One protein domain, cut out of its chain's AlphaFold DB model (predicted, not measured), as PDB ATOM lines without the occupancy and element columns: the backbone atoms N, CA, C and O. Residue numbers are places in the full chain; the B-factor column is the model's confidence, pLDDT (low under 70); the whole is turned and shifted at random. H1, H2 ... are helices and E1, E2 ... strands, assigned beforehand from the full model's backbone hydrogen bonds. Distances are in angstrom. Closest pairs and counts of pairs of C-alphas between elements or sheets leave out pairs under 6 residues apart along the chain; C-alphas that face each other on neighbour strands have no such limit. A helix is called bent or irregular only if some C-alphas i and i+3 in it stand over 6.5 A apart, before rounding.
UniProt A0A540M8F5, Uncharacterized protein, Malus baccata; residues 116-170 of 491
ATOM      1  N   ALA A 116     228.510 272.853 211.072       82.31
ATOM      2  CA  ALA A 116     229.868 272.730 211.618       82.31
ATOM      3  C   ALA A 116     230.617 271.464 211.132       82.31
ATOM      4  O   ALA A 116     231.817 271.328 211.357       82.31
ATOM      5  N   CYS A 117     229.936 270.533 210.453       83.69
ATOM      6  CA  CYS A 117     230.583 269.429 209.748       83.69
ATOM      7  C   CYS A 117     231.258 269.884 208.441       83.69
ATOM      8  O   CYS A 117     232.241 269.272 208.036       83.69
ATOM      9  N   SER A 118     230.771 270.945 207.784       85.00
ATOM     10  CA  SER A 118     231.317 271.415 206.497       85.00
ATOM     11  C   SER A 118     232.758 271.933 206.603       85.00
ATOM     12  O   SER A 118     233.554 271.744 205.687       85.00
ATOM     13  N   SER A 119     233.123 272.499 207.758       86.69
ATOM     14  CA  SER A 119     234.482 272.944 208.086       86.69
ATOM     15  C   SER A 119     235.447 271.812 208.462       86.69
ATOM     16  O   SER A 119     236.613 272.089 208.730       86.69
ATOM     17  N   LEU A 120     235.000 270.549 208.508       87.50
ATOM     18  CA  LEU A 120     235.883 269.424 208.817       87.50
ATOM     19  C   LEU A 120     236.891 269.185 207.694       87.50
ATOM     20  O   LEU A 120     236.540 269.072 206.512       87.50
ATOM     21  N   THR A 121     238.150 269.021 208.083       87.94
ATOM     22  CA  THR A 121     239.226 268.634 207.174       87.94
ATOM     23  C   THR A 121     239.066 267.180 206.723       87.94
ATOM     24  O   THR A 121     238.433 266.348 207.380       87.94
ATOM     25  N   THR A 122     239.666 266.833 205.584       87.12
ATOM     26  CA  THR A 122     239.628 265.467 205.050       87.12
ATOM     27  C   THR A 122     240.116 264.390 206.038       87.12
ATOM     28  O   THR A 122     239.402 263.395 206.194       87.12
ATOM     29  N   PRO A 123     241.253 264.546 206.757       88.25
ATOM     30  CA  PRO A 123     241.673 263.562 207.757       88.25
ATOM     31  C   PRO A 123     240.694 263.432 208.931       88.25
ATOM     32  O   PRO A 123     240.523 262.323 209.436       88.25
ATOM     33  N   GLU A 124     240.001 264.498 209.344       88.25
ATOM     34  CA  GLU A 124     238.964 264.412 210.383       88.25
ATOM     35  C   GLU A 124     237.736 263.637 209.899       88.25
ATOM     36  O   GLU A 124     237.265 262.744 210.602       88.25
ATOM     37  N   ILE A 125     237.256 263.904 208.678       90.38
ATOM     38  CA  ILE A 125     236.165 263.135 208.054       90.38
ATOM     39  C   ILE A 125     236.549 261.649 207.972       90.38
ATOM     40  O   ILE A 125     235.779 260.785 208.391       90.38
ATOM     41  N   ILE A 126     237.764 261.345 207.500       88.44
ATOM     42  CA  ILE A 126     238.289 259.973 207.425       88.44
ATOM     43  C   ILE A 126     238.378 259.336 208.816       88.44
ATOM     44  O   ILE A 126     238.079 258.151 208.951       88.44
ATOM     45  N   LYS A 127     238.745 260.094 209.857       88.69
ATOM     46  CA  LYS A 127     238.737 259.625 211.247       88.69
ATOM     47  C   LYS A 127     237.313 259.246 211.678       88.69
ATOM     48  O   LYS A 127     237.074 258.086 211.997       88.69
ATOM     49  N   TYR A 128     236.348 260.162 211.552       87.38
ATOM     50  CA  TYR A 128     234.942 259.917 211.908       87.38
ATOM     51  C   TYR A 128     234.301 258.741 211.153       87.38
ATOM     52  O   TYR A 128     233.456 258.049 211.724       87.38
ATOM     53  N   LEU A 129     234.711 258.481 209.907       86.19
ATOM     54  CA  LEU A 129     234.247 257.334 209.116       86.19
ATOM     55  C   LEU A 129     234.971 256.014 209.449       86.19
ATOM     56  O   LEU A 129     234.393 254.948 209.240       86.19
ATOM     57  N   ARG A 130     236.196 256.052 209.995       85.94
ATOM     58  CA  ARG A 130     236.992 254.853 210.343       85.94
ATOM     59  C   ARG A 130     236.452 254.090 211.562       85.94
ATOM     60  O   ARG A 130     236.809 252.932 211.757       85.94
ATOM     61  N   GLY A 131     235.560 254.701 212.344       70.56
ATOM     62  CA  GLY A 131     234.723 253.996 213.321       70.56
ATOM     63  C   GLY A 131     235.250 253.943 214.759       70.56
ATOM     64  O   GLY A 131     234.662 253.239 215.582       70.56
ATOM     65  N   ASP A 132     236.280 254.720 215.104       73.56
ATOM     66  CA  ASP A 132     236.637 255.002 216.505       73.56
ATOM     67  C   ASP A 132     235.517 255.775 217.242       73.56
ATOM     68  O   ASP A 132     235.373 255.664 218.464       73.56
ATOM     69  N   PHE A 133     234.634 256.462 216.503       79.50
ATOM     70  CA  PHE A 133     233.474 257.172 217.049       79.50
ATOM     71  C   PHE A 133     232.124 256.534 216.694       79.50
ATOM     72  O   PHE A 133     231.706 256.466 215.541       79.50
ATOM     73  N   LYS A 134     231.345 256.174 217.724       82.88
ATOM     74  CA  LYS A 134     229.946 255.719 217.587       82.88
ATOM     75  C   LYS A 134     229.003 256.885 217.264       82.88
ATOM     76  O   LYS A 134     228.314 257.380 218.166       82.88
ATOM     77  N   LEU A 135     228.994 257.387 216.032       82.88
ATOM     78  CA  LEU A 135     228.092 258.473 215.618       82.88
ATOM     79  C   LEU A 135     226.616 258.112 215.875       82.88
ATOM     80  O   LEU A 135     226.208 256.960 215.736       82.88
ATOM     81  N   SER A 136     225.805 259.093 216.279       85.94
ATOM     82  CA  SER A 136     224.344 258.930 216.319       85.94
ATOM     83  C   SER A 136     223.776 259.076 214.907       85.94
ATOM     84  O   SER A 136     224.373 259.773 214.091       85.94
ATOM     85  N   LYS A 137     222.599 258.492 214.621       87.50
ATOM     86  CA  LYS A 137     222.002 258.542 213.269       87.50
ATOM     87  C   LYS A 137     221.878 259.973 212.719       87.50
ATOM     88  O   LYS A 137     222.064 260.162 211.523       87.50
ATOM     89  N   LYS A 138     221.618 260.966 213.585       88.00
ATOM     90  CA  LYS A 138     221.667 262.388 213.215       88.00
ATOM     91  C   LYS A 138     223.095 262.826 212.868       88.00
ATOM     92  O   LYS A 138     223.329 263.186 211.729       88.00
ATOM     93  N   ARG A 139     224.066 262.699 213.785       87.75
ATOM     94  CA  ARG A 139     225.469 263.104 213.541       87.75
ATOM     95  C   ARG A 139     226.089 262.443 212.299       87.75
ATOM     96  O   ARG A 139     226.846 263.093 211.596       87.75
ATOM     97  N   SER A 140     225.748 261.190 211.983       90.12
ATOM     98  CA  SER A 140     226.187 260.538 210.736       90.12
ATOM     99  C   SER A 140     225.480 261.059 209.479       90.12
ATOM    100  O   SER A 140     226.042 260.980 208.393       90.12
ATOM    101  N   ASN A 141     224.247 261.559 209.603       90.94
ATOM    102  CA  ASN A 141     223.500 262.151 208.495       90.94
ATOM    103  C   ASN A 141     223.972 263.583 208.216       90.94
ATOM    104  O   ASN A 141     224.241 263.903 207.064       90.94
ATOM    105  N   ASP A 142     224.168 264.376 209.273       92.00
ATOM    106  CA  ASP A 142     224.796 265.697 209.231       92.00
ATOM    107  C   ASP A 142     226.199 265.601 208.592       92.00
ATOM    108  O   ASP A 142     226.467 266.259 207.591       92.00
ATOM    109  N   LEU A 143     227.068 264.704 209.090       92.50
ATOM    110  CA  LEU A 143     228.408 264.466 208.529       92.50
ATOM    111  C   LEU A 143     228.361 264.066 207.046       92.50
ATOM    112  O   LEU A 143     229.179 264.537 206.257       92.50
ATOM    113  N   PHE A 144     227.414 263.208 206.651       92.88
ATOM    114  CA  PHE A 144     227.273 262.818 205.251       92.88
ATOM    115  C   PHE A 144     226.877 264.011 204.375       92.88
ATOM    116  O   PHE A 144     227.579 264.298 203.411       92.88
ATOM    117  N   TRP A 145     225.797 264.722 204.705       93.25
ATOM    118  CA  TRP A 145     225.256 265.773 203.838       93.25
ATOM    119  C   TRP A 145     226.077 267.065 203.818       93.25
ATOM    120  O   TRP A 145     226.171 267.696 202.770       93.25
ATOM    121  N   GLU A 146     226.682 267.448 204.941       93.75
ATOM    122  CA  GLU A 146     227.390 268.730 205.081       93.75
ATOM    123  C   GLU A 146     228.895 268.609 204.775       93.75
ATOM    124  O   GLU A 146     229.508 269.590 204.364       93.75
ATOM    125  N   ALA A 147     229.508 267.428 204.963       92.50
ATOM    126  CA  ALA A 147     230.962 267.245 204.826       92.50
ATOM    127  C   ALA A 147     231.378 266.287 203.698       92.50
ATOM    128  O   ALA A 147     232.355 266.557 202.998       92.50
ATOM    129  N   VAL A 148     230.672 265.163 203.517       94.00
ATOM    130  CA  VAL A 148     231.037 264.135 202.520       94.00
ATOM    131  C   VAL A 148     230.399 264.425 201.162       94.00
ATOM    132  O   VAL A 148     231.091 264.422 200.146       94.00
ATOM    133  N   TRP A 149     229.097 264.707 201.127       93.62
ATOM    134  CA  TRP A 149     228.327 264.849 199.893       93.62
ATOM    135  C   TRP A 149     228.825 265.977 198.972       93.62
ATOM    136  O   TRP A 149     229.018 265.696 197.790       93.62
ATOM    137  N   PRO A 150     229.174 267.191 199.454       92.00
ATOM    138  CA  PRO A 150     229.732 268.234 198.588       92.00
ATOM    139  C   PRO A 150     231.054 267.812 197.922       92.00
ATOM    140  O   PRO A 150     231.304 268.143 196.766       92.00
ATOM    141  N   ARG A 151     231.873 267.007 198.618       90.88
ATOM    142  CA  ARG A 151     233.150 266.460 198.115       90.88
ATOM    143  C   ARG A 151     232.975 265.293 197.134       90.88
ATOM    144  O   ARG A 151     233.931 264.937 196.445       90.88
ATOM    145  N   LEU A 152     231.789 264.683 197.098       92.06
ATOM    146  CA  LEU A 152     231.395 263.688 196.097       92.06
ATOM    147  C   LEU A 152     230.811 264.381 194.857       92.06
ATOM    148  O   LEU A 152     231.252 264.083 193.747       92.06
ATOM    149  N   LEU A 153     229.915 265.360 195.040       90.44
ATOM    150  CA  LEU A 153     229.397 266.212 193.957       90.44
ATOM    151  C   LEU A 153     230.539 266.870 193.164       90.44
ATOM    152  O   LEU A 153     230.563 266.793 191.939       90.44
ATOM    153  N   ALA A 154     231.543 267.421 193.857       90.06
ATOM    154  CA  ALA A 154     232.739 268.016 193.248       90.06
ATOM    155  C   ALA A 154     233.639 267.024 192.474       90.06
ATOM    156  O   ALA A 154     234.597 267.446 191.836       90.06
ATOM    157  N   ARG A 155     233.356 265.714 192.524       86.06
ATOM    158  CA  ARG A 155     233.998 264.682 191.689       86.06
ATOM    159  C   ARG A 155     233.047 264.074 190.651       86.06
ATOM    160  O   ARG A 155     233.361 263.029 190.098       86.06
ATOM    161  N   GLY A 156     231.883 264.680 190.408       90.19
ATOM    162  CA  GLY A 156     230.899 264.200 189.432       90.19
ATOM    163  C   GLY A 156     229.995 263.062 189.920       90.19
ATOM    164  O   GLY A 156     229.319 262.436 189.103       90.19
ATOM    165  N   TRP A 157     229.959 262.769 191.227       93.69
ATOM    166  CA  TRP A 157     228.908 261.906 191.778       93.69
ATOM    167  C   TRP A 157     227.576 262.650 191.754       93.69
ATOM    168  O   TRP A 157     227.529 263.863 191.953       93.69
ATOM    169  N   HIS A 158     226.477 261.919 191.601       90.44
ATOM    170  CA  HIS A 158     225.131 262.482 191.715       90.44
ATOM    171  C   HIS A 158     224.161 261.482 192.348       90.44
ATOM    172  O   HIS A 158     224.513 260.329 192.615       90.44
ATOM    173  N   SER A 159     222.960 261.948 192.692       89.62
ATOM    174  CA  SER A 159     221.962 261.151 193.405       89.62
ATOM    175  C   SER A 159     220.637 261.106 192.651       89.62
ATOM    176  O   SER A 159     219.914 262.102 192.597       89.62
ATOM    177  N   GLU A 160     220.287 259.938 192.122       87.69
ATOM    178  CA  GLU A 160     219.028 259.710 191.422       87.69
ATOM    179  C   GLU A 160     217.950 259.243 192.417       87.69
ATOM    180  O   GLU A 160     218.025 258.143 192.974       87.69
ATOM    181  N   GLN A 161     216.922 260.064 192.661       86.06
ATOM    182  CA  GLN A 161     215.762 259.633 193.446       86.06
ATOM    183  C   GLN A 161     214.796 258.839 192.564       86.06
ATOM    184  O   GLN A 161     214.219 259.371 191.618       86.06
ATOM    185  N   ARG A 162     214.543 257.576 192.923       76.44
ATOM    186  CA  ARG A 162     213.490 256.752 192.315       76.44
ATOM    187  C   ARG A 162     212.451 256.353 193.347       76.44
ATOM    188  O   ARG A 162     212.741 255.599 194.276       76.44
ATOM    189  N   ASN A 163     211.226 256.832 193.146       81.88
ATOM    190  CA  ASN A 163     210.079 256.659 194.036       81.88
ATOM    191  C   ASN A 163     210.422 257.087 195.479       81.88
ATOM    192  O   ASN A 163     210.438 258.277 195.786       81.88
ATOM    193  N   LEU A 164     210.740 256.118 196.345       81.38
ATOM    194  CA  LEU A 164     211.053 256.302 197.769       81.38
ATOM    195  C   LEU A 164     212.518 255.970 198.122       81.38
ATOM    196  O   LEU A 164     212.882 255.963 199.295       81.38
ATOM    197  N   SER A 165     213.353 255.651 197.129       83.62
ATOM    198  CA  SER A 165     214.762 255.282 197.307       83.62
ATOM    199  C   SER A 165     215.685 256.257 196.587       83.62
ATOM    200  O   SER A 165     215.502 256.508 195.397       83.62
ATOM    201  N   LEU A 166     216.698 256.757 197.293       88.00
ATOM    202  CA  LEU A 166     217.791 257.525 196.706       88.00
ATOM    203  C   LEU A 166     218.918 256.571 196.288       88.00
ATOM    204  O   LEU A 166     219.333 255.726 197.084       88.00
ATOM    205  N   VAL A 167     219.395 256.699 195.052       88.50
ATOM    206  CA  VAL A 167     220.519 255.931 194.501       88.50
ATOM    207  C   VAL A 167     221.687 256.884 194.292       88.50
ATOM    208  O   VAL A 167     221.524 257.913 193.649       88.50
ATOM    209  N   PHE A 168     222.864 256.549 194.817       90.75
ATOM    210  CA  PHE A 168     224.092 257.305 194.566       90.75
ATOM    211  C   PHE A 168     224.825 256.698 193.371       90.75
ATOM    212  O   PHE A 168     225.043 255.485 193.342       90.75
ATOM    213  N   LEU A 169     225.172 257.527 192.388       90.62
ATOM    214  CA  LEU A 169     225.791 257.100 191.137       90.62
ATOM    215  C   LEU A 169     227.237 257.584 191.038       90.62
ATOM    216  O   LEU A 169     227.564 258.720 191.382       90.62
ATOM    217  N   VAL A 170     228.085 256.663 190.578       89.38
ATOM    218  CA  VAL A 170     229.515 256.857 190.322       89.38
ATOM    219  C   VAL A 170     229.680 257.813 189.128       89.38
ATOM    220  O   VAL A 170     228.868 257.739 188.197       89.38
TER     221      VAL A 170
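Overview. This is residues 116 to 170 of the 491 residues of an uncharacterized protein of Malus baccata (UniProt A0A540M8F5). A kinked helix, H2, stands in the middle of a loose zigzag, with the shorter helix H1 to one side of it and a two-stranded hairpin, E1 and E2, following its last residues. The tip of the hairpin, residues 161 to 166, sticks out free. The printed part has 55 residues, with two named helices and two named strands in the order H1, H2, E1, E2, and the sheet, E1 - E2, is antiparallel. The class is mixed, helices and strands. The whole is only just loose, close to compact, with a radius of gyration of the C-alphas of 12.3 A and spans of 33 by 23 by 19 A.

Along the chain. H1 is residues 122 to 130, 12.1 A long, and begins at C-alpha 122 at (239.628, 265.467, 205.050). H2 is residues 137 to 153, 22.1 A long, with a kink of 32 degrees near residue 144. H2 is only just irregular: C-alphas 146 and 149 are 6.55 A apart. E1 is residues 158 to 162, 13.0 A long. E2 is residues 165 to 169, 12.8 A long, and ends at C-alpha 169 at (225.791, 257.100, 191.137).

Arrangement. H1 and H2 only just touch, with 3 pairs of C-alphas within 8 A, and H2 does so with residues 143 to 148 alone. Their closest C-alphas, those of Ile 125 and Ala 147, are 7.4 A apart. They run opposite ways at a steep tilt of 45 degrees. The closest C-alphas of H2 and E1, those of Leu 152 and His 158, are 7.7 A apart. E1 and E2 form a hairpin, with N 160 and O 167 at 2.8 A and N 162 and O 165 at 2.9 A, within hydrogen-bond range. H1 is apart from E1 and E2, and H2 is apart from E2. Every O i to N i+4 pair is within hydrogen-bond range in H1, and 10 of 13 are in H2.

Size, cuts and confidence. The two farthest C-alphas, those of Pro 123 and Asn 163, are 35.1 A apart. The printed part has no cut. The links H2 to E1 and E1 to E2 are tight, and H1 to H2 is short. The mean pLDDT of the printed part is 87.6, and no printed residue is under 70.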